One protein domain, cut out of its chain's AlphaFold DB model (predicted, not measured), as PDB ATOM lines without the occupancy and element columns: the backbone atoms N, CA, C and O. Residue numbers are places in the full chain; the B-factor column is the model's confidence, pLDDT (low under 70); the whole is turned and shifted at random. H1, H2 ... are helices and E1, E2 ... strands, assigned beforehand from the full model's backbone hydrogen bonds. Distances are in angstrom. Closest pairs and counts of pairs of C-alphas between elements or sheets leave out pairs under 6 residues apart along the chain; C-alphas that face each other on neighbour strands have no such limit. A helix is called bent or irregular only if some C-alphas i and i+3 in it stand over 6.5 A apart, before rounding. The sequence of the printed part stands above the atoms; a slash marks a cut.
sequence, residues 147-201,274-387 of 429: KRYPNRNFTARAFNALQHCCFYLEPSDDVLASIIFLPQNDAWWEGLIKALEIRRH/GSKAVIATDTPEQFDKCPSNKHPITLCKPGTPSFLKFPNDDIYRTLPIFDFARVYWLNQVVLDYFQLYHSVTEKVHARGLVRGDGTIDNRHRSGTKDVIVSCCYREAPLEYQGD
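AT A GLANCE: This is residues 147 to 201 and 274 to 387 of the 429 residues of an uncharacterized protein of Armillaria solidipes (UniProt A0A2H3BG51). One long helix, H5, kinked near its start, runs along one side of the domain, with H2 and H6 packed crosswise on its later part and H4 at its beginning. H1 runs alongside H5 in the opposite sense with H3 packed on it, while two small strand pairs complete the body: E1 with E4 beside H5, and E2 with E3 beyond H2. The printed part has 169 residues, with six named helices and four named strands in the order H1 E1 H2 H3 E2 E3 E4 H4 H5 H6; both two-strand sheets are antiparallel and the class is mostly helix. The whole is compact, with a radius of gyration of the C-alphas of 16.6 A and spans of 46 by 38 by 34 A.

IN THESE COORDINATES: Find C-alpha 152 at (33.269, 44.730, -25.878); there H1 begins, residues 152 to 162. Next come E1, residues 167 to 169, H2, residues 173 to 181, and H3, residues 184 to 197, 20.9 A long. Past the cut, look for E2 at residues 278 to 280, E3 at 287 to 289, E4 at 297 to 299 and H4 at 313 to 316. H5, residues 320 to 350, starts at C-alpha 320 (17.240, 46.306, -44.465) and is 42.0 A long; it is irregular, with C-alphas 325 and 328 7.7 A apart, and has a kink of 67 degrees near residue 327. H6, residues 369 to 376, ends at C-alpha 376 (24.152, 43.765, -12.660).

HOW THE PARTS SIT: Start at the hub, H5. Its residues 340 to 344 alone touch H2, about perpendicular at 74 degrees, the closest C-alphas being those of Ile 180 and Tyr 341, 6.7 A apart. Its residues 340 to 347 alone touch H6, closest at the C-alphas of Leu 340 and Cys 376, 5.3 A. Its residues 322 to 326 alone touch H4, closest at the C-alphas of Ile 315 and Ala 325, 5.2 A. H1 is close to H5 but not clearly touching, at a shallow tilt of 20 degrees, opposite ways. H1 touches H3, closest at the C-alphas of Phe 154 and Trp 189, 5.8 A; H3 and H5 are apart. Between E1 and E4, N 168 and O 298 are within hydrogen-bond range at 2.9 A; in the hairpin E2 and E3, N 279 and O 288 are at 2.8 A. Every O i to N i+4 pair is within range in H1, H2 and H6, against 9 of 10 in H3 and 22 of 27 in H5; H4 is too short for such a pair.

THE WHOLE: The two C-alphas farthest apart, those of Asp 313 and Gly 356, are 49.4 A apart. Residues 202 to 273 are not printed, and C-alphas 201 and 274 stand 23.4 A apart across the cut. The links E4 to H4 and H5 to H6 are long. Look for pLDDT under 70 at residues 171, 201, 303 to 311, 352 to 358 and 378 to 386.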
ATOM      1  N   LYS A 147      36.198  50.721 -22.336       75.81
ATOM      2  CA  LYS A 147      37.572  50.229 -22.610       75.81
ATOM      3  C   LYS A 147      38.093  49.149 -21.656       75.81
ATOM      4  O   LYS A 147      39.059  48.463 -21.982       75.81
ATOM      5  N   ARG A 148      37.482  49.009 -20.483       75.06
ATOM      6  CA  ARG A 148      37.932  48.126 -19.397       75.06
ATOM      7  C   ARG A 148      37.389  46.701 -19.496       75.06
ATOM      8  O   ARG A 148      37.842  45.824 -18.766       75.06
ATOM      9  N   TYR A 149      36.445  46.461 -20.403       80.12
ATOM     10  CA  TYR A 149      35.764  45.178 -20.509       80.12
ATOM     11  C   TYR A 149      36.292  44.337 -21.687       80.12
ATOM     12  O   TYR A 149      36.438  44.881 -22.794       80.12
ATOM     13  N   PRO A 150      36.565  43.031 -21.490       79.62
ATOM     14  CA  PRO A 150      37.268  42.201 -22.472       79.62
ATOM     15  C   PRO A 150      36.466  41.885 -23.744       79.62
ATOM     16  O   PRO A 150      37.020  41.952 -24.839       79.62
ATOM     17  N   ASN A 151      35.162  41.600 -23.650       85.69
ATOM     18  CA  ASN A 151      34.352  41.151 -24.796       85.69
ATOM     19  C   ASN A 151      33.669  42.282 -25.599       85.69
ATOM     20  O   ASN A 151      32.916  42.006 -26.534       85.69
ATOM     21  N   ARG A 152      33.978  43.558 -25.312       88.31
ATOM     22  CA  ARG A 152      33.269  44.730 -25.878       88.31
ATOM     23  C   ARG A 152      33.200  44.738 -27.404       88.31
ATOM     24  O   ARG A 152      32.186  45.113 -27.982       88.31
ATOM     25  N   ASN A 153      34.286  44.310 -28.052       90.62
ATOM     26  CA  ASN A 153      34.403  44.313 -29.506       90.62
ATOM     27  C   ASN A 153      33.482  43.264 -30.132       90.62
ATOM     28  O   ASN A 153      32.860  43.536 -31.157       90.62
ATOM     29  N   PHE A 154      33.377  42.085 -29.512       91.75
ATOM     30  CA  PHE A 154      32.488  41.024 -29.977       91.75
ATOM     31  C   PHE A 154      31.027  41.407 -29.748       91.75
ATOM     32  O   PHE A 154      30.235  41.316 -30.677       91.75
ATOM     33  N   THR A 155      30.687  41.960 -28.584       91.31
ATOM     34  CA  THR A 155      29.329  42.446 -28.295       91.31
ATOM     35  C   THR A 155      28.882  43.530 -29.282       91.31
ATOM     36  O   THR A 155      27.802  43.438 -29.867       91.31
ATOM     37  N   ALA A 156      29.735  44.528 -29.546       92.94
ATOM     38  CA  ALA A 156      29.437  45.584 -30.513       92.94
ATOM     39  C   ALA A 156      29.207  45.027 -31.924       92.94
ATOM     40  O   ALA A 156      28.267  45.426 -32.611       92.94
ATOM     41  N   ARG A 157      30.044  44.074 -32.359       92.12
ATOM     42  CA  ARG A 157      29.864  43.391 -33.648       92.12
ATOM     43  C   ARG A 157      28.572  42.578 -33.691       92.12
ATOM     44  O   ARG A 157      27.938  42.549 -34.739       92.12
ATOM     45  N   ALA A 158      28.145  41.991 -32.575       91.75
ATOM     46  CA  ALA A 158      26.960  41.137 -32.530       91.75
ATOM     47  C   ALA A 158      25.712  41.987 -32.717       91.75
ATOM     48  O   ALA A 158      24.866  41.679 -33.550       91.75
ATOM     49  N   PHE A 159      25.645  43.115 -32.012       92.56
ATOM     50  CA  PHE A 159      24.559  44.072 -32.183       92.56
ATOM     51  C   PHE A 159      24.569  44.729 -33.561       92.56
ATOM     52  O   PHE A 159      23.500  44.955 -34.116       92.56
ATOM     53  N   ASN A 160      25.742  44.963 -34.157       91.19
ATOM     54  CA  ASN A 160      25.824  45.419 -35.547       91.19
ATOM     55  C   ASN A 160      25.311  44.366 -36.540       91.19
ATOM     56  O   ASN A 160      24.633  44.728 -37.495       91.19
ATOM     57  N   ALA A 161      25.600  43.080 -36.329       88.94
ATOM     58  CA  ALA A 161      25.077  42.006 -37.174       88.94
ATOM     59  C   ALA A 161      23.553  41.854 -37.016       88.94
ATOM     60  O   ALA A 161      22.837  41.666 -37.996       88.94
ATOM     61  N   LEU A 162      23.051  42.002 -35.789       90.38
ATOM     62  CA  LEU A 162      21.632  41.872 -35.464       90.38
ATOM     63  C   LEU A 162      20.819  43.157 -35.693       90.38
ATOM     64  O   LEU A 162      19.601  43.126 -35.547       90.38
ATOM     65  N   GLN A 163      21.432  44.284 -36.070       90.06
ATOM     66  CA  GLN A 163      20.724  45.571 -36.193       90.06
ATOM     67  C   GLN A 163      19.570  45.545 -37.212       90.06
ATOM     68  O   GLN A 163      18.615  46.313 -37.096       90.06
ATOM     69  N   HIS A 164      19.655  44.645 -38.193       87.62
ATOM     70  CA  HIS A 164      18.680  44.493 -39.274       87.62
ATOM     71  C   HIS A 164      17.482  43.616 -38.890       87.62
ATOM     72  O   HIS A 164      16.521  43.500 -39.645       87.62
ATOM     73  N   CYS A 165      17.498  43.024 -37.695       88.62
ATOM     74  CA  CYS A 165      16.392  42.244 -37.163       88.62
ATOM     75  C   CYS A 165      15.921  42.811 -35.823       88.62
ATOM     76  O   CYS A 165      16.678  43.417 -35.067       88.62
ATOM     77  N   CYS A 166      14.644  42.616 -35.508       88.75
ATOM     78  CA  CYS A 166      14.179  42.849 -34.149       88.75
ATOM     79  C   CYS A 166      14.611  41.665 -33.285       88.75
ATOM     80  O   CYS A 166      14.198  40.529 -33.532       88.75
ATOM     81  N   PHE A 167      15.417  41.941 -32.265       90.19
ATOM     82  CA  PHE A 167      15.806  40.983 -31.238       90.19
ATOM     83  C   PHE A 167      15.605  41.587 -29.853       90.19
ATOM     84  O   PHE A 167      15.622  42.807 -29.689       90.19
ATOM     85  N   TYR A 168      15.437  40.729 -28.859       86.69
ATOM     86  CA  TYR A 168      15.422  41.107 -27.456       86.69
ATOM     87  C   TYR A 168      16.349  40.191 -26.665       86.69
ATOM     88  O   TYR A 168      16.681  39.083 -27.096       86.69
ATOM     89  N   LEU A 169      16.781  40.692 -25.517       86.88
ATOM     90  CA  LEU A 169      17.595  39.961 -24.557       86.88
ATOM     91  C   LEU A 169      16.669  39.290 -23.544       86.88
ATOM     92  O   LEU A 169      15.658  39.886 -23.166       86.88
ATOM     93  N   GLU A 170      16.997  38.070 -23.123       80.88
ATOM     94  CA  GLU A 170      16.191  37.334 -22.144       80.88
ATOM     95  C   GLU A 170      15.962  38.196 -20.886       80.88
ATOM     96  O   GLU A 170      16.938  38.626 -20.267       80.88
ATOM     97  N   PRO A 171      14.701  38.451 -20.486       64.19
ATOM     98  CA  PRO A 171      14.388  39.315 -19.346       64.19
ATOM     99  C   PRO A 171      14.692  38.660 -17.994       64.19
ATOM    100  O   PRO A 171      14.607  39.314 -16.962       64.19
ATOM    101  N   SER A 172      15.001  37.362 -17.981       71.44
ATOM    102  CA  SER A 172      15.422  36.648 -16.782       71.44
ATOM    103  C   SER A 172      16.778  37.200 -16.331       71.44
ATOM    104  O   SER A 172      17.799  36.941 -16.976       71.44
ATOM    105  N   ASP A 173      16.775  37.951 -15.224       72.00
ATOM    106  CA  ASP A 173      17.949  38.660 -14.694       72.00
ATOM    107  C   ASP A 173      19.175  37.750 -14.541       72.00
ATOM    108  O   ASP A 173      20.305  38.187 -14.725       72.00
ATOM    109  N   ASP A 174      18.969  36.463 -14.267       81.69
ATOM    110  CA  ASP A 174      20.029  35.471 -14.092       81.69
ATOM    111  C   ASP A 174      20.755  35.083 -15.386       81.69
ATOM    112  O   ASP A 174      21.984  34.976 -15.386       81.69
ATOM    113  N   VAL A 175      20.028  34.903 -16.492       85.19
ATOM    114  CA  VAL A 175      20.606  34.571 -17.805       85.19
ATOM    115  C   VAL A 175      21.421  35.753 -18.307       85.19
ATOM    116  O   VAL A 175      22.602  35.608 -18.628       85.19
ATOM    117  N   LEU A 176      20.813  36.941 -18.336       86.31
ATOM    118  CA  LEU A 176      21.455  38.135 -18.872       86.31
ATOM    119  C   LEU A 176      22.653  38.563 -18.015       86.31
ATOM    120  O   LEU A 176      23.724  38.843 -18.561       86.31
ATOM    121  N   ALA A 177      22.519  38.535 -16.684       86.31
ATOM    122  CA  ALA A 177      23.626  38.842 -15.783       86.31
ATOM    123  C   ALA A 177      24.777  37.838 -15.921       86.31
ATOM    124  O   ALA A 177      25.937  38.246 -15.918       86.31
ATOM    125  N   SER A 178      24.485  36.546 -16.108       88.12
ATOM    126  CA  SER A 178      25.522  35.527 -16.323       88.12
ATOM    127  C   SER A 178      26.291  35.747 -17.627       88.12
ATOM    128  O   SER A 178      27.509  35.582 -17.665       88.12
ATOM    129  N   ILE A 179      25.607  36.154 -18.696       88.50
ATOM    130  CA  ILE A 179      26.215  36.376 -20.020       88.50
ATOM    131  C   ILE A 179      27.121  37.587 -20.048       88.50
ATOM    132  O   ILE A 179      28.148  37.583 -20.727       88.50
ATOM    133  N   ILE A 180      26.740  38.614 -19.300       87.06
ATOM    134  CA  ILE A 180      27.584  39.774 -19.095       87.06
ATOM    135  C   ILE A 180      28.744  39.339 -18.195       87.06
ATOM    136  O   ILE A 180      29.885  39.266 -18.640       87.06
ATOM    137  N   PHE A 181      28.462  38.969 -16.946       86.62
ATOM    138  CA  PHE A 181      29.470  38.859 -15.898       86.62
ATOM    139  C   PHE A 181      30.485  37.725 -16.095       86.62
ATOM    140  O   PHE A 181      31.669  37.971 -15.873       86.62
ATOM    141  N   LEU A 182      30.079  36.521 -16.516       87.81
ATOM    142  CA  LEU A 182      30.951  35.337 -16.508       87.81
ATOM    143  C   LEU A 182      32.000  35.347 -17.637       87.81
ATOM    144  O   LEU A 182      31.649  35.561 -18.799       87.81
ATOM    145  N   PRO A 183      33.275  35.010 -17.355       86.81
ATOM    146  CA  PRO A 183      34.337  35.003 -18.360       86.81
ATOM    147  C   PRO A 183      34.173  33.877 -19.391       86.81
ATOM    148  O   PRO A 183      34.619  34.019 -20.527       86.81
ATOM    149  N   GLN A 184      33.502  32.771 -19.048       85.75
ATOM    150  CA  GLN A 184      33.222  31.674 -19.986       85.75
ATOM    151  C   GLN A 184      32.367  32.145 -21.172       85.75
ATOM    152  O   GLN A 184      32.507  31.631 -22.283       85.75
ATOM    153  N   ASN A 185      31.526  33.160 -20.955       90.00
ATOM    154  CA  ASN A 185      30.670  33.721 -21.991       90.00
ATOM    155  C   ASN A 185      31.412  34.687 -22.933       90.00
ATOM    156  O   ASN A 185      30.874  35.053 -23.978       90.00
ATOM    157  N   ASP A 186      32.675  35.034 -22.661       89.00
ATOM    158  CA  ASP A 186      33.490  35.806 -23.608       89.00
ATOM    159  C   ASP A 186      33.767  34.989 -24.886       89.00
ATOM    160  O   ASP A 186      33.630  35.499 -25.999       89.00
ATOM    161  N   ALA A 187      34.061  33.690 -24.738       89.31
ATOM    162  CA  ALA A 187      34.216  32.763 -25.863       89.31
ATOM    163  C   ALA A 187      32.880  32.486 -26.578       89.31
ATOM    164  O   ALA A 187      32.853  32.217 -27.781       89.31
ATOM    165  N   TRP A 188      31.763  32.576 -25.849       91.50
ATOM    166  CA  TRP A 188      30.425  32.477 -26.430       91.50
ATOM    167  C   TRP A 188      30.139  33.645 -27.381       91.50
ATOM    168  O   TRP A 188      29.714  33.396 -28.510       91.50
ATOM    169  N   TRP A 189      30.441  34.889 -26.987       92.25
ATOM    170  CA  TRP A 189      30.298  36.060 -27.864       92.25
ATOM    171  C   TRP A 189      31.129  35.919 -29.141       92.25
ATOM    172  O   TRP A 189      30.626  36.172 -30.235       92.25
ATOM    173  N   GLU A 190      32.376  35.462 -29.031       92.38
ATOM    174  CA  GLU A 190      33.218  35.197 -30.202       92.38
ATOM    175  C   GLU A 190      32.605  34.121 -31.118       92.38
ATOM    176  O   GLU A 190      32.559  34.289 -32.341       92.38
ATOM    177  N   GLY A 191      32.103  33.028 -30.537       91.00
ATOM    178  CA  GLY A 191      31.428  31.959 -31.273       91.00
ATOM    179  C   GLY A 191      30.148  32.424 -31.971       91.00
ATOM    180  O   GLY A 191      29.903  32.034 -33.113       91.00
ATOM    181  N   LEU A 192      29.365  33.289 -31.319       91.56
ATOM    182  CA  LEU A 192      28.168  33.899 -31.891       91.56
ATOM    183  C   LEU A 192      28.521  34.765 -33.105       91.56
ATOM    184  O   LEU A 192      27.894  34.620 -34.149       91.56
ATOM    185  N   ILE A 193      29.554  35.607 -33.010       91.88
ATOM    186  CA  ILE A 193      30.020  36.412 -34.150       91.88
ATOM    187  C   ILE A 193      30.462  35.538 -35.307       91.88
ATOM    188  O   ILE A 193      30.028  35.762 -36.432       91.88
ATOM    189  N   LYS A 194      31.278  34.515 -35.039       90.44
ATOM    190  CA  LYS A 194      31.714  33.576 -36.076       90.44
ATOM    191  C   LYS A 194      30.525  32.915 -36.773       90.44
ATOM    192  O   LYS A 194      30.574  32.742 -37.985       90.44
ATOM    193  N   ALA A 195      29.466  32.577 -36.036       88.62
ATOM    194  CA  ALA A 195      28.248  32.003 -36.603       88.62
ATOM    195  C   ALA A 195      27.444  33.019 -37.431       88.62
ATOM    196  O   ALA A 195      26.999  32.685 -38.526       88.62
ATOM    197  N   LEU A 196      27.286  34.253 -36.941       88.00
ATOM    198  CA  LEU A 196      26.535  35.309 -37.627       88.00
ATOM    199  C   LEU A 196      27.264  35.839 -38.872       88.00
ATOM    200  O   LEU A 196      26.628  36.164 -39.868       88.00
ATOM    201  N   GLU A 197      28.596  35.904 -38.846       85.38
ATOM    202  CA  GLU A 197      29.399  36.439 -39.950       85.38
ATOM    203  C   GLU A 197      29.753  35.386 -41.014       85.38
ATOM    204  O   GLU A 197      30.224  35.756 -42.087       85.38
ATOM    205  N   ILE A 198      29.491  34.091 -40.779       82.12
ATOM    206  CA  ILE A 198      29.888  33.016 -41.709       82.12
ATOM    207  C   ILE A 198      29.246  33.143 -43.098       82.12
ATOM    208  O   ILE A 198      29.845  32.745 -44.093       82.12
ATOM    209  N   ARG A 199      28.024  33.687 -43.161       74.50
ATOM    210  CA  ARG A 199      27.259  33.895 -44.401       74.50
ATOM    211  C   ARG A 199      27.266  35.330 -44.894       74.50
ATOM    212  O   ARG A 199      26.647  35.604 -45.917       74.50
ATOM    213  N   ARG A 200      27.953  36.231 -44.190       72.69
ATOM    214  CA  ARG A 200      27.953  37.656 -44.502       72.69
ATOM    215  C   ARG A 200      28.249  37.844 -45.993       72.69
ATOM    216  O   ARG A 200      29.354  37.543 -46.440       72.69
ATOM    217  N   HIS A 201      27.237  38.287 -46.746       64.50
ATOM    218  CA  HIS A 201      27.298  38.423 -48.202       64.50
ATOM    219  C   HIS A 201      28.385  39.436 -48.572       64.50
ATOM    220  O   HIS A 201      28.185  40.649 -48.513       64.50
ATOM    221  N   GLY A 274      22.743  30.006 -28.258       87.00
ATOM    222  CA  GLY A 274      22.101  30.053 -26.947       87.00
ATOM    223  C   GLY A 274      22.321  28.779 -26.133       87.00
ATOM    224  O   GLY A 274      22.654  28.865 -24.957       87.00
ATOM    225  N   SER A 275      22.265  27.603 -26.768       85.94
ATOM    226  CA  SER A 275      22.528  26.313 -26.102       85.94
ATOM    227  C   SER A 275      23.954  26.152 -25.545       85.94
ATOM    228  O   SER A 275      24.206  25.279 -24.714       85.94
ATOM    229  N   LYS A 276      24.895  26.985 -26.007       88.19
ATOM    230  CA  LYS A 276      26.298  26.993 -25.570       88.19
ATOM    231  C   LYS A 276      26.583  28.045 -24.497       88.19
ATOM    232  O   LYS A 276      27.700  28.070 -23.989       88.19
ATOM    233  N   ALA A 277      25.621  28.913 -24.185       88.19
ATOM    234  CA  ALA A 277      25.782  29.909 -23.135       88.19
ATOM    235  C   ALA A 277      25.834  29.235 -21.757       88.19
ATOM    236  O   ALA A 277      25.191  28.206 -21.519       88.19
ATOM    237  N   VAL A 278      26.612  29.834 -20.861       89.25
ATOM    238  CA  VAL A 278      26.864  29.334 -19.508       89.25
ATOM    239  C   VAL A 278      26.169  30.245 -18.496       89.25
ATOM    240  O   VAL A 278      26.235  31.470 -18.617       89.25
ATOM    241  N   ILE A 279      25.503  29.661 -17.502       87.94
ATOM    242  CA  ILE A 279      24.753  30.379 -16.462       87.94
ATOM    243  C   ILE A 279      25.321  30.037 -15.085       87.94
ATOM    244  O   ILE A 279      25.751  28.910 -14.837       87.94
ATOM    245  N   ALA A 280      25.318  31.018 -14.184       84.38
ATOM    246  CA  ALA A 280      25.696  30.816 -12.795       84.38
ATOM    247  C   ALA A 280      24.631  30.049 -11.998       84.38
ATOM    248  O   ALA A 280      23.435  30.337 -12.091       84.38
ATOM    249  N   THR A 281      25.088  29.115 -11.169       84.94
ATOM    250  CA  THR A 281      24.267  28.368 -10.209       84.94
ATOM    251  C   THR A 281      24.336  28.957  -8.798       84.94
ATOM    252  O   THR A 281      25.082  29.900  -8.520       84.94
ATOM    253  N   ASP A 282      23.537  28.388  -7.893       82.75
ATOM    254  CA  ASP A 282      23.523  28.728  -6.463       82.75
ATOM    255  C   ASP A 282      24.781  28.218  -5.728       82.75
ATOM    256  O   ASP A 282      25.113  28.669  -4.631       82.75
ATOM    257  N   THR A 283      25.529  27.307  -6.352       77.94
ATOM    258  CA  THR A 283      26.838  26.845  -5.891       77.94
ATOM    259  C   THR A 283      27.963  27.661  -6.541       77.94
ATOM    260  O   THR A 283      27.970  27.838  -7.763       77.94
ATOM    261  N   PRO A 284      28.932  28.171  -5.754       71.00
ATOM    262  CA  PRO A 284      30.066  28.909  -6.297       71.00
ATOM    263  C   PRO A 284      30.923  28.001  -7.188       71.00
ATOM    264  O   PRO A 284      31.106  26.825  -6.889       71.00
ATOM    265  N   GLU A 285      31.445  28.562  -8.281       71.75
ATOM    266  CA  GLU A 285      32.334  27.901  -9.263       71.75
ATOM    267  C   GLU A 285      31.726  26.737 -10.062       71.75
ATOM    268  O   GLU A 285      32.362  26.227 -10.988       71.75
ATOM    269  N   GLN A 286      30.483  26.359  -9.776       79.69
ATOM    270  CA  GLN A 286      29.688  25.512 -10.648       79.69
ATOM    271  C   GLN A 286      28.940  26.392 -11.653       79.69
ATOM    272  O   GLN A 286      28.511  27.504 -11.338       79.69
ATOM    273  N   PHE A 287      28.815  25.897 -12.880       81.50
ATOM    274  CA  PHE A 287      28.083  26.580 -13.931       81.50
ATOM    275  C   PHE A 287      27.236  25.582 -14.703       81.50
ATOM    276  O   PHE A 287      27.721  24.508 -15.073       81.50
ATOM    277  N   ASP A 288      26.005  25.975 -15.000       81.69
ATOM    278  CA  ASP A 288      25.083  25.174 -15.790       81.69
ATOM    279  C   ASP A 288      25.026  25.667 -17.233       81.69
ATOM    280  O   ASP A 288      25.306  26.824 -17.560       81.69
ATOM    281  N   LYS A 289      24.639  24.759 -18.131       83.69
ATOM    282  CA  LYS A 289      24.292  25.138 -19.500       83.69
ATOM    283  C   LYS A 289      22.971  25.892 -19.500       83.69
ATOM    284  O   LYS A 289      22.066  25.570 -18.730       83.69
ATOM    285  N   CYS A 290      22.842  26.846 -20.416       80.56
ATOM    286  CA  CYS A 290      21.590  27.550 -20.633       80.56
ATOM    287  C   CYS A 290      20.443  26.550 -20.894       80.56
ATOM    288  O   CYS A 290      20.570  25.712 -21.796       80.56
ATOM    289  N   PRO A 291      19.341  26.605 -20.120       79.56
ATOM    290  CA  PRO A 291      18.186  25.743 -20.319       79.56
ATOM    291  C   PRO A 291      17.665  25.827 -21.752       79.56
ATOM    292  O   PRO A 291      17.628  26.904 -22.336       79.56
ATOM    293  N   SER A 292      17.179  24.718 -22.311       74.94
ATOM    294  CA  SER A 292      16.665  24.698 -23.691       74.94
ATOM    295  C   SER A 292      15.442  25.594 -23.923       74.94
ATOM    296  O   SER A 292      15.089  25.833 -25.069       74.94
ATOM    297  N   ASN A 293      14.788  26.068 -22.859       78.00
ATOM    298  CA  ASN A 293      13.647  26.983 -22.910       78.00
ATOM    299  C   ASN A 293      14.019  28.455 -22.656       78.00
ATOM    300  O   ASN A 293      13.130  29.301 -22.710       78.00
ATOM    301  N   LYS A 294      15.288  28.762 -22.360       79.62
ATOM    302  CA  LYS A 294      15.779  30.129 -22.165       79.62
ATOM    303  C   LYS A 294      16.885  30.403 -23.170       79.62
ATOM    304  O   LYS A 294      17.821  29.615 -23.296       79.62
ATOM    305  N   HIS A 295      16.801  31.527 -23.873       83.62
ATOM    306  CA  HIS A 295      17.804  31.887 -24.868       83.62
ATOM    307  C   HIS A 295      18.279  33.318 -24.651       83.62
ATOM    308  O   HIS A 295      17.451  34.221 -24.663       83.62
ATOM    309  N   PRO A 296      19.602  33.540 -24.534       85.88
ATOM    310  CA  PRO A 296      20.202  34.859 -24.335       85.88
ATOM    311  C   PRO A 296      19.614  35.981 -25.187       85.88
ATOM    312  O   PRO A 296      19.373  37.086 -24.712       85.88
ATOM    313  N   ILE A 297      19.442  35.674 -26.471       89.94
ATOM    314  CA  ILE A 297      19.025  36.578 -27.526       89.94
ATOM    315  C   ILE A 297      17.980  35.822 -28.329       89.94
ATOM    316  O   ILE A 297      18.253  34.729 -28.832       89.94
ATOM    317  N   THR A 298      16.806  36.422 -28.475       88.69
ATOM    318  CA  THR A 298      15.700  35.846 -29.239       88.69
ATOM    319  C   THR A 298      15.165  36.883 -30.220       88.69
ATOM    320  O   THR A 298      15.116  38.075 -29.913       88.69
ATOM    321  N   LEU A 299      14.762  36.453 -31.420       88.75
ATOM    322  CA  LEU A 299      14.121  37.351 -32.382       88.75
ATOM    323  C   LEU A 299      12.685  37.671 -31.956       88.75
ATOM    324  O   LEU A 299      11.940  36.794 -31.514       88.75
ATOM    325  N   CYS A 300      12.269  38.919 -32.154       86.12
ATOM    326  CA  CYS A 300      10.908  39.357 -31.858       86.12
ATOM    327  C   CYS A 300       9.906  38.609 -32.742       86.12
ATOM    328  O   CYS A 300      10.124  38.479 -33.953       86.12
ATOM    329  N   LYS A 301       8.797  38.150 -32.157       82.12
ATOM    330  CA  LYS A 301       7.707  37.473 -32.871       82.12
ATOM    331  C   LYS A 301       6.409  38.283 -32.772       82.12
ATOM    332  O   LYS A 301       6.152  38.853 -31.705       82.12
ATOM    333  N   PRO A 302       5.581  38.304 -33.832       75.31
ATOM    334  CA  PRO A 302       4.257  38.918 -33.776       75.31
ATOM    335  C   PRO A 302       3.436  38.343 -32.615       75.31
ATOM    336  O   PRO A 302       3.475  37.139 -32.367       75.31
ATOM    337  N   GLY A 303       2.705  39.197 -31.894       67.25
ATOM    338  CA  GLY A 303       1.823  38.775 -30.795       67.25
ATOM    339  C   GLY A 303       2.509  38.532 -29.444       67.25
ATOM    340  O   GLY A 303       1.854  38.095 -28.501       67.25
ATOM    341  N   THR A 304       3.805  38.830 -29.312       66.81
ATOM    342  CA  THR A 304       4.503  38.699 -28.026       66.81
ATOM    343  C   THR A 304       4.141  39.894 -27.107       66.81
ATOM    344  O   THR A 304       4.277  41.044 -27.530       66.81
ATOM    345  N   PRO A 305       3.679  39.677 -25.856       55.09
ATOM    346  CA  PRO A 305       3.053  40.720 -25.023       55.09
ATOM    347  C   PRO A 305       3.995  41.863 -24.606       55.09
ATOM    348  O   PRO A 305       3.547  42.986 -24.391       55.09
ATOM    349  N   SER A 306       5.308  41.633 -24.560       54.41
ATOM    350  CA  SER A 306       6.302  42.662 -24.203       54.41
ATOM    351  C   SER A 306       6.465  43.765 -25.265       54.41
ATOM    352  O   SER A 306       7.133  44.767 -25.014       54.41
ATOM    353  N   PHE A 307       5.860  43.602 -26.448       55.59
ATOM    354  CA  PHE A 307       6.103  44.425 -27.642       55.59
ATOM    355  C   PHE A 307       4.923  45.333 -28.019       55.59
ATOM    356  O   PHE A 307       4.992  46.059 -29.009       55.59
ATOM    357  N   LEU A 308       3.875  45.379 -27.186       52.22
ATOM    358  CA  LEU A 308       2.686  46.236 -27.345       52.22
ATOM    359  C   LEU A 308       2.988  47.749 -27.430       52.22
ATOM    360  O   LEU A 308       2.104  48.535 -27.754       52.22
ATOM    361  N   LYS A 309       4.231  48.171 -27.158       56.16
ATOM    362  CA  LYS A 309       4.671  49.574 -27.216       56.16
ATOM    363  C   LYS A 309       5.008  50.061 -28.635       56.16
ATOM    364  O   LYS A 309       5.056  51.269 -28.848       56.16
ATOM    365  N   PHE A 310       5.216  49.157 -29.598       59.94
ATOM    366  CA  PHE A 310       5.557  49.502 -30.985       59.94
ATOM    367  C   PHE A 310       4.601  48.794 -31.964       59.94
ATOM    368  O   PHE A 310       4.828  47.638 -32.308       59.94
ATOM    369  N   PRO A 311       3.527  49.466 -32.417       58.00
ATOM    370  CA  PRO A 311       2.424  48.836 -33.150       58.00
ATOM    371  C   PRO A 311       2.702  48.579 -34.642       58.00
ATOM    372  O   PRO A 311       1.768  48.263 -35.372       58.00
ATOM    373  N   ASN A 312       3.938  48.753 -35.127       74.00
ATOM    374  CA  ASN A 312       4.237  48.584 -36.550       74.00
ATOM    375  C   ASN A 312       4.780  47.179 -36.847       74.00
ATOM    376  O   ASN A 312       5.870  46.829 -36.393       74.00
ATOM    377  N   ASP A 313       4.057  46.423 -37.673       81.44
ATOM    378  CA  ASP A 313       4.447  45.091 -38.143       81.44
ATOM    379  C   ASP A 313       5.779  45.085 -38.914       81.44
ATOM    380  O   ASP A 313       6.488  44.073 -38.934       81.44
ATOM    381  N   ASP A 314       6.183  46.223 -39.487       84.88
ATOM    382  CA  ASP A 314       7.461  46.366 -40.195       84.88
ATOM    383  C   ASP A 314       8.678  46.082 -39.306       84.88
ATOM    384  O   ASP A 314       9.736  45.688 -39.807       84.88
ATOM    385  N   ILE A 315       8.542  46.218 -37.981       85.38
ATOM    386  CA  ILE A 315       9.628  45.930 -37.037       85.38
ATOM    387  C   ILE A 315      10.092  44.468 -37.129       85.38
ATOM    388  O   ILE A 315      11.277  44.184 -36.931       85.38
ATOM    389  N   TYR A 316       9.186  43.546 -37.475       84.81
ATOM    390  CA  TYR A 316       9.456  42.108 -37.546       84.81
ATOM    391  C   TYR A 316      10.101  41.672 -38.870       84.81
ATOM    392  O   TYR A 316      10.594  40.541 -38.953       84.81
ATOM    393  N   ARG A 317      10.119  42.544 -39.889       84.69
ATOM    394  CA  ARG A 317      10.694  42.258 -41.213       84.69
ATOM    395  C   ARG A 317      12.216  42.402 -41.177       84.69
ATOM    396  O   ARG A 317      12.716  43.467 -40.854       84.69
ATOM    397  N   THR A 318      12.961  41.371 -41.559       82.88
ATOM    398  CA  THR A 318      14.441  41.345 -41.513       82.88
ATOM    399  C   THR A 318      15.126  42.086 -42.663       82.88
ATOM    400  O   THR A 318      16.340  42.267 -42.645       82.88
ATOM    401  N   LEU A 319      14.365  42.527 -43.669       85.06
ATOM    402  CA  LEU A 319      14.918  43.252 -44.809       85.06
ATOM    403  C   LEU A 319      15.441  44.640 -44.385       85.06
ATOM    404  O   LEU A 319      14.794  45.323 -43.577       85.06
ATOM    405  N   PRO A 320      16.538  45.133 -44.987       83.81
ATOM    406  CA  PRO A 320      17.240  46.306 -44.465       83.81
ATOM    407  C   PRO A 320      16.502  47.621 -44.720       83.81
ATOM    408  O   PRO A 320      16.677  48.590 -43.987       83.81
ATOM    409  N   ILE A 321      15.613  47.661 -45.722       87.38
ATOM    410  CA  ILE A 321      14.777  48.844 -45.980       87.38
ATOM    411  C   ILE A 321      13.902  49.190 -44.775       87.38
ATOM    412  O   ILE A 321      13.607  50.362 -44.594       87.38
ATOM    413  N   PHE A 322      13.551  48.219 -43.925       88.19
ATOM    414  CA  PHE A 322      12.720  48.426 -42.735       88.19
ATOM    415  C   PHE A 322      13.513  48.871 -41.498       88.19
ATOM    416  O   PHE A 322      12.940  48.986 -40.415       88.19
ATOM    417  N   ASP A 323      14.811  49.170 -41.626       88.38
ATOM    418  CA  ASP A 323      15.628  49.641 -40.496       88.38
ATOM    419  C   ASP A 323      15.051  50.916 -39.853       88.38
ATOM    420  O   ASP A 323      15.208  51.127 -38.647       88.38
ATOM    421  N   PHE A 324      14.295  51.723 -40.612       88.50
ATOM    422  CA  PHE A 324      13.567  52.879 -40.078       88.50
ATOM    423  C   PHE A 324      12.608  52.515 -38.933       88.50
ATOM    424  O   PHE A 324      12.478  53.288 -37.984       88.50
ATOM    425  N   ALA A 325      11.966  51.344 -38.989       89.19
ATOM    426  CA  ALA A 325      10.992  50.903 -37.992       89.19
ATOM    427  C   ALA A 325      11.663  50.420 -36.694       89.19
ATOM    428  O   ALA A 325      11.030  50.381 -35.639       89.19
ATOM    429  N   ARG A 326      12.957  50.073 -36.749       88.75
ATOM    430  CA  ARG A 326      13.711  49.479 -35.632       88.75
ATOM    431  C   ARG A 326      14.570  50.467 -34.859       88.75
ATOM    432  O   ARG A 326      15.085  50.107 -33.806       88.75
ATOM    433  N   VAL A 327      14.741  51.699 -35.332       90.19
ATOM    434  CA  VAL A 327      15.732  52.637 -34.773       90.19
ATOM    435  C   VAL A 327      15.590  52.870 -33.266       90.19
ATOM    436  O   VAL A 327      16.578  52.830 -32.531       90.19
ATOM    437  N   TYR A 328      14.360  53.070 -32.791       89.06
ATOM    438  CA  TYR A 328      14.075  53.283 -31.373       89.06
ATOM    439  C   TYR A 328      14.252  51.999 -30.567       89.06
ATOM    440  O   TYR A 328      14.820  52.038 -29.477       89.06
ATOM    441  N   TRP A 329      13.820  50.870 -31.130       88.31
ATOM    442  CA  TRP A 329      13.953  49.555 -30.517       88.31
ATOM    443  C   TRP A 329      15.419  49.165 -30.320       88.31
ATOM    444  O   TRP A 329      15.844  48.887 -29.202       88.31
ATOM    445  N   LEU A 330      16.213  49.230 -31.390       91.00
ATOM    446  CA  LEU A 330      17.647  48.958 -31.355       91.00
ATOM    447  C   LEU A 330      18.347  49.862 -30.339       91.00
ATOM    448  O   LEU A 330      19.177  49.394 -29.566       91.00
ATOM    449  N   ASN A 331      17.997  51.152 -30.312       91.56
ATOM    450  CA  ASN A 331      18.549  52.070 -29.326       91.56
ATOM    451  C   ASN A 331      18.235  51.634 -27.892       91.56
ATOM    452  O   ASN A 331      19.131  51.663 -27.055       91.56
ATOM    453  N   GLN A 332      16.989  51.247 -27.617       87.81
ATOM    454  CA  GLN A 332      16.580  50.803 -26.290       87.81
ATOM    455  C   GLN A 332      17.343  49.539 -25.874       87.81
ATOM    456  O   GLN A 332      18.032  49.565 -24.863       87.81
ATOM    457  N   VAL A 333      17.315  48.481 -26.688       89.38
ATOM    458  CA  VAL A 333      17.966  47.196 -26.367       89.38
ATOM    459  C   VAL A 333      19.474  47.357 -26.151       89.38
ATOM    460  O   VAL A 333      20.032  46.809 -25.201       89.38
ATOM    461  N   VAL A 334      20.142  48.131 -27.011       92.00
ATOM    462  CA  VAL A 334      21.589  48.356 -26.903       92.00
ATOM    463  C   VAL A 334      21.935  49.176 -25.660       92.00
ATOM    464  O   VAL A 334      22.911  48.853 -24.984       92.00
ATOM    465  N   LEU A 335      21.161  50.220 -25.344       89.50
ATOM    466  CA  LEU A 335      21.394  51.021 -24.141       89.50
ATOM    467  C   LEU A 335      21.094  50.231 -22.869       89.50
ATOM    468  O   LEU A 335      21.890  50.309 -21.939       89.50
ATOM    469  N   ASP A 336      20.015  49.449 -22.834       86.94
ATOM    470  CA  ASP A 336      19.663  48.609 -21.686       86.94
ATOM    471  C   ASP A 336      20.793  47.605 -21.394       86.94
ATOM    472  O   ASP A 336      21.262  47.502 -20.259       86.94
ATOM    473  N   TYR A 337      21.336  46.950 -22.428       89.50
ATOM    474  CA  TYR A 337      22.509  46.084 -22.274       89.50
ATOM    475  C   TYR A 337      23.753  46.859 -21.822       89.50
ATOM    476  O   TYR A 337      24.466  46.440 -20.909       89.50
ATOM    477  N   PHE A 338      24.037  47.999 -22.457       89.19
ATOM    478  CA  PHE A 338      25.208  48.814 -22.134       89.19
ATOM    479  C   PHE A 338      25.164  49.350 -20.694       89.19
ATOM    480  O   PHE A 338      26.200  49.466 -20.044       89.19
ATOM    481  N   GLN A 339      23.975  49.626 -20.160       86.81
ATOM    482  CA  GLN A 339      23.796  50.027 -18.766       86.81
ATOM    483  C   GLN A 339      24.209  48.923 -17.791       86.81
ATOM    484  O   GLN A 339      24.947  49.201 -16.847       86.81
ATOM    485  N   LEU A 340      23.797  47.677 -18.040       85.12
ATOM    486  CA  LEU A 340      24.225  46.521 -17.241       85.12
ATOM    487  C   LEU A 340      25.743  46.318 -17.329       85.12
ATOM    488  O   LEU A 340      26.422  46.015 -16.352       85.12
ATOM    489  N   TYR A 341      26.299  46.548 -18.514       85.00
ATOM    490  CA  TYR A 341      27.735  46.494 -18.749       85.00
ATOM    491  C   TYR A 341      28.506  47.531 -17.915       85.00
ATOM    492  O   TYR A 341      29.553  47.237 -17.321       85.00
ATOM    493  N   HIS A 342      27.973  48.750 -17.843       84.62
ATOM    494  CA  HIS A 342      28.549  49.836 -17.062       84.62
ATOM    495  C   HIS A 342      28.428  49.584 -15.553       84.62
ATOM    496  O   HIS A 342      29.419  49.754 -14.841       84.62
ATOM    497  N   SER A 343      27.268  49.121 -15.069       84.25
ATOM    498  CA  SER A 343      27.043  48.854 -13.638       84.25
ATOM    499  C   SER A 343      27.994  47.785 -13.096       84.25
ATOM    500  O   SER A 343      28.592  47.959 -12.030       84.25
ATOM    501  N   VAL A 344      28.216  46.717 -13.870       84.31
ATOM    502  CA  VAL A 344      29.201  45.681 -13.540       84.31
ATOM    503  C   VAL A 344      30.603  46.278 -13.463       84.31
ATOM    504  O   VAL A 344      31.320  46.047 -12.490       84.31
ATOM    505  N   THR A 345      30.993  47.073 -14.460       82.12
ATOM    506  CA  THR A 345      32.334  47.672 -14.517       82.12
ATOM    507  C   THR A 345      32.601  48.583 -13.318       82.12
ATOM    508  O   THR A 345      33.675  48.518 -12.718       82.12
ATOM    509  N   GLU A 346      31.626  49.405 -12.937       82.31
ATOM    510  CA  GLU A 346      31.732  50.337 -11.815       82.31
ATOM    511  C   GLU A 346      31.872  49.607 -10.473       82.31
ATOM    512  O   GLU A 346      32.799  49.884  -9.707       82.31
ATOM    513  N   LYS A 347      31.025  48.604 -10.213       83.38
ATOM    514  CA  LYS A 347      31.069  47.826  -8.962       83.38
ATOM    515  C   LYS A 347      32.329  46.977  -8.832       83.38
ATOM    516  O   LYS A 347      32.874  46.849  -7.737       83.38
ATOM    517  N   VAL A 348      32.810  46.405  -9.933       78.62
ATOM    518  CA  VAL A 348      34.078  45.662  -9.949       78.62
ATOM    519  C   VAL A 348      35.255  46.601  -9.673       78.62
ATOM    520  O   VAL A 348      36.175  46.237  -8.936       78.62
ATOM    521  N   HIS A 349      35.206  47.831 -10.193       76.62
ATOM    522  CA  HIS A 349      36.232  48.834  -9.930       76.62
ATOM    523  C   HIS A 349      36.222  49.324  -8.479       76.62
ATOM    524  O   HIS A 349      37.283  49.391  -7.864       76.62
ATOM    525  N   ALA A 350      35.042  49.574  -7.905       78.19
ATOM    526  CA  ALA A 350      34.894  49.941  -6.495       78.19
ATOM    527  C   ALA A 350      35.474  48.879  -5.539       78.19
ATOM    528  O   ALA A 350      35.925  49.205  -4.446       78.19
ATOM    529  N   ARG A 351      35.511  47.611  -5.969       76.88
ATOM    530  CA  ARG A 351      36.116  46.497  -5.221       76.88
ATOM    531  C   ARG A 351      37.627  46.338  -5.451       76.88
ATOM    532  O   ARG A 351      38.227  45.448  -4.860       76.88
ATOM    533  N   GLY A 352      38.246  47.161  -6.301       67.81
ATOM    534  CA  GLY A 352      39.686  47.113  -6.588       67.81
ATOM    535  C   GLY A 352      40.134  45.907  -7.423       67.81
ATOM    536  O   GLY A 352      41.319  45.593  -7.453       67.81
ATOM    537  N   LEU A 353      39.213  45.230  -8.115       69.19
ATOM    538  CA  LEU A 353      39.461  43.944  -8.793       69.19
ATOM    539  C   LEU A 353      39.892  44.116 -10.261       69.19
ATOM    540  O   LEU A 353      39.500  43.357 -11.151       69.19
ATOM    541  N   VAL A 354      40.671  45.165 -10.523       68.19
ATOM    542  CA  VAL A 354      41.106  45.569 -11.863       68.19
ATOM    543  C   VAL A 354      42.610  45.346 -11.987       68.19
ATOM    544  O   VAL A 354      43.376  45.666 -11.078       68.19
ATOM    545  N   ARG A 355      43.043  44.780 -13.111       65.00
ATOM    546  CA  ARG A 355      44.455  44.533 -13.412       65.00
ATOM    547  C   ARG A 355      45.193  45.862 -13.642       65.00
ATOM    548  O   ARG A 355      44.577  46.886 -13.922       65.00
ATOM    549  N   GLY A 356      46.526  45.855 -13.568       59.12
ATOM    550  CA  GLY A 356      47.360  47.054 -13.765       59.12
ATOM    551  C   GLY A 356      47.205  47.754 -15.129       59.12
ATOM    552  O   GLY A 356      47.601  48.905 -15.262       59.12
ATOM    553  N   ASP A 357      46.600  47.093 -16.122       65.38
ATOM    554  CA  ASP A 357      46.243  47.653 -17.435       65.38
ATOM    555  C   ASP A 357      44.821  48.261 -17.485       65.38
ATOM    556  O   ASP A 357      44.381  48.744 -18.528       65.38
ATOM    557  N   GLY A 358      44.089  48.248 -16.366       63.03
ATOM    558  CA  GLY A 358      42.719  48.745 -16.276       63.03
ATOM    559  C   GLY A 358      41.644  47.750 -16.729       63.03
ATOM    560  O   GLY A 358      40.467  48.115 -16.723       63.03
ATOM    561  N   THR A 359      42.007  46.523 -17.117       71.81
ATOM    562  CA  THR A 359      41.048  45.473 -17.500       71.81
ATOM    563  C   THR A 359      40.519  44.708 -16.290       71.81
ATOM    564  O   THR A 359      41.211  44.545 -15.283       71.81
ATOM    565  N   ILE A 360      39.270  44.246 -16.369       73.25
ATOM    566  CA  ILE A 360      38.681  43.414 -15.313       73.25
ATOM    567  C   ILE A 360      39.402  42.059 -15.270       73.25
ATOM    568  O   ILE A 360      39.475  41.366 -16.284       73.25
ATOM    569  N   ASP A 361      39.901  41.664 -14.096       74.94
ATOM    570  CA  ASP A 361      40.528  40.353 -13.918       74.94
ATOM    571  C   ASP A 361      39.466  39.237 -13.930       74.94
ATOM    572  O   ASP A 361      38.506  39.249 -13.157       74.94
ATOM    573  N   ASN A 362      39.662  38.238 -14.795       78.25
ATOM    574  CA  ASN A 362      38.764  37.094 -14.948       78.25
ATOM    575  C   ASN A 362      38.590  36.288 -13.655       78.25
ATOM    576  O   ASN A 362      37.531  35.697 -13.457       78.25
ATOM    577  N   ARG A 363      39.588  36.287 -12.758       70.81
ATOM    578  CA  ARG A 363      39.510  35.584 -11.461       70.81
ATOM    579  C   ARG A 363      38.442  36.151 -10.529       70.81
ATOM    580  O   ARG A 363      38.002  35.465  -9.618       70.81
ATOM    581  N   HIS A 364      38.030  37.389 -10.774       72.75
ATOM    582  CA  HIS A 364      37.060  38.118  -9.966       72.75
ATOM    583  C   HIS A 364      35.690  38.236 -10.651       72.75
ATOM    584  O   HIS A 364      34.783  38.882 -10.126       72.75
ATOM    585  N   ARG A 365      35.535  37.599 -11.821       76.44
ATOM    586  CA  ARG A 365      34.291  37.497 -12.597       76.44
ATOM    587  C   ARG A 365      33.574  36.159 -12.368       76.44
ATOM    588  O   ARG A 365      32.917  35.629 -13.256       76.44
ATOM    589  N   SER A 366      33.700  35.595 -11.173       78.38
ATOM    590  CA  SER A 366      32.987  34.393 -10.740       78.38
ATOM    591  C   SER A 366      32.167  34.693  -9.492       78.38
ATOM    592  O   SER A 366      32.480  35.594  -8.714       78.38
ATOM    593  N   GLY A 367      31.086  33.948  -9.303       78.06
ATOM    594  CA  GLY A 367      30.250  34.088  -8.127       78.06
ATOM    595  C   GLY A 367      28.977  33.275  -8.246       78.06
ATOM    596  O   GLY A 367      28.673  32.708  -9.293       78.06
ATOM    597  N   THR A 368      28.244  33.237  -7.145       83.19
ATOM    598  CA  THR A 368      26.904  32.671  -7.092       83.19
ATOM    599  C   THR A 368      25.931  33.527  -7.897       83.19
ATOM    600  O   THR A 368      26.127  34.741  -8.030       83.19
ATOM    601  N   LYS A 369      24.848  32.913  -8.373       84.50
ATOM    602  CA  LYS A 369      23.725  33.578  -9.045       84.50
ATOM    603  C   LYS A 369      23.334  34.927  -8.417       84.50
ATOM    604  O   LYS A 369      23.341  35.941  -9.112       84.50
ATOM    605  N   ASP A 370      23.085  34.972  -7.108       84.25
ATOM    606  CA  ASP A 370      22.650  36.196  -6.412       84.25
ATOM    607  C   ASP A 370      23.713  37.307  -6.413       84.25
ATOM    608  O   ASP A 370      23.410  38.498  -6.546       84.25
ATOM    609  N   VAL A 371      24.990  36.933  -6.313       83.62
ATOM    610  CA  VAL A 371      26.113  37.883  -6.363       83.62
ATOM    611  C   VAL A 371      26.223  38.496  -7.759       83.62
ATOM    612  O   VAL A 371      26.456  39.697  -7.901       83.62
ATOM    613  N   ILE A 372      26.016  37.689  -8.795       84.50
ATOM    614  CA  ILE A 372      26.105  38.127 -10.189       84.50
ATOM    615  C   ILE A 372      24.934  39.042 -10.554       84.50
ATOM    616  O   ILE A 372      25.144  40.125 -11.113       84.50
ATOM    617  N   VAL A 373      23.714  38.652 -10.181       85.56
ATOM    618  CA  VAL A 373      22.509  39.462 -10.405       85.56
ATOM    619  C   VAL A 373      22.606  40.787  -9.648       85.56
ATOM    620  O   VAL A 373      22.384  41.842 -10.239       85.56
ATOM    621  N   SER A 374      23.033  40.777  -8.381       84.12
ATOM    622  CA  SER A 374      23.209  42.015  -7.604       84.12
ATOM    623  C   SER A 374      24.308  42.927  -8.157       84.12
ATOM    624  O   SER A 374      24.199  44.150  -8.051       84.12
ATOM    625  N   CYS A 375      25.344  42.381  -8.802       81.06
ATOM    626  CA  CYS A 375      26.327  43.179  -9.535       81.06
ATOM    627  C   CYS A 375      25.713  43.859 -10.767       81.06
ATOM    628  O   CYS A 375      25.992  45.034 -11.000       81.06
ATOM    629  N   CYS A 376      24.831  43.181 -11.499       81.50
ATOM    630  CA  CYS A 376      24.152  43.765 -12.660       81.50
ATOM    631  C   CYS A 376      23.016  44.729 -12.269       81.50
ATOM    632  O   CYS A 376      22.727  45.663 -13.019       81.50
ATOM    633  N   TYR A 377      22.426  44.551 -11.079       76.38
ATOM    634  CA  TYR A 377      21.325  45.367 -10.561       76.38
ATOM    635  C   TYR A 377      21.687  46.853 -10.440       76.38
ATOM    636  O   TYR A 377      22.820  47.224 -10.121       76.38
ATOM    637  N   ARG A 378      20.703  47.718 -10.677       67.75
ATOM    638  CA  ARG A 378      20.883  49.163 -10.839       67.75
ATOM    639  C   ARG A 378      20.404  49.949  -9.617       67.75
ATOM    640  O   ARG A 378      19.315  49.693  -9.123       67.75
ATOM    641  N   GLU A 379      21.147  50.991  -9.239       59.91
ATOM    642  CA  GLU A 379      20.675  52.023  -8.295       59.91
ATOM    643  C   GLU A 379      20.231  53.320  -9.007       59.91
ATOM    644  O   GLU A 379      19.239  53.918  -8.599       59.91
ATOM    645  N   ALA A 380      20.858  53.712 -10.131       59.31
ATOM    646  CA  ALA A 380      20.480  54.900 -10.914       59.31
ATOM    647  C   ALA A 380      20.541  54.679 -12.448       59.31
ATOM    648  O   ALA A 380      21.388  53.912 -12.915       59.31
ATOM    649  N   PRO A 381      19.660  55.317 -13.254       63.75
ATOM    650  CA  PRO A 381      19.746  55.282 -14.715       63.75
ATOM    651  C   PRO A 381      21.021  55.965 -15.215       63.75
ATOM    652  O   PRO A 381      21.395  57.024 -14.718       63.75
ATOM    653  N   LEU A 382      21.656  55.386 -16.234       66.50
ATOM    654  CA  LEU A 382      22.839  55.980 -16.846       66.50
ATOM    655  C   LEU A 382      22.438  57.168 -17.728       66.50
ATOM    656  O   LEU A 382      21.694  57.004 -18.699       66.50
ATOM    657  N   GLU A 383      22.964  58.349 -17.420       62.66
ATOM    658  CA  GLU A 383      22.816  59.532 -18.262       62.66
ATOM    659  C   GLU A 383      23.829  59.460 -19.416       62.66
ATOM    660  O   GLU A 383      24.976  59.895 -19.319       62.66
ATOM    661  N   TYR A 384      23.433  58.819 -20.519       67.06
ATOM    662  CA  TYR A 384      24.279  58.725 -21.708       67.06
ATOM    663  C   TYR A 384      24.248  60.034 -22.508       67.06
ATOM    664  O   TYR A 384      23.244  60.365 -23.139       67.06
ATOM    665  N   GLN A 385      25.378  60.740 -22.552       61.31
ATOM    666  CA  GLN A 385      25.536  62.039 -23.223       61.31
ATOM    667  C   GLN A 385      25.997  61.932 -24.696       61.31
ATOM    668  O   GLN A 385      26.710  62.799 -25.201       61.31
ATOM    669  N   GLY A 386      25.669  60.841 -25.395       66.56
ATOM    670  CA  GLY A 386      26.080  60.646 -26.793       66.56
ATOM    671  C   GLY A 386      25.037  61.042 -27.842       66.56
ATOM    672  O   GLY A 386      24.047  61.710 -27.554       66.56
ATOM    673  N   ASP A 387      25.275  60.618 -29.091       77.75
ATOM    674  CA  ASP A 387      24.400  60.901 -30.240       77.75
ATOM    675  C   ASP A 387      22.966  60.401 -29.960       77.75
ATOM    676  O   ASP A 387      22.703  59.194 -29.933       77.75
TER     677      ASP A 387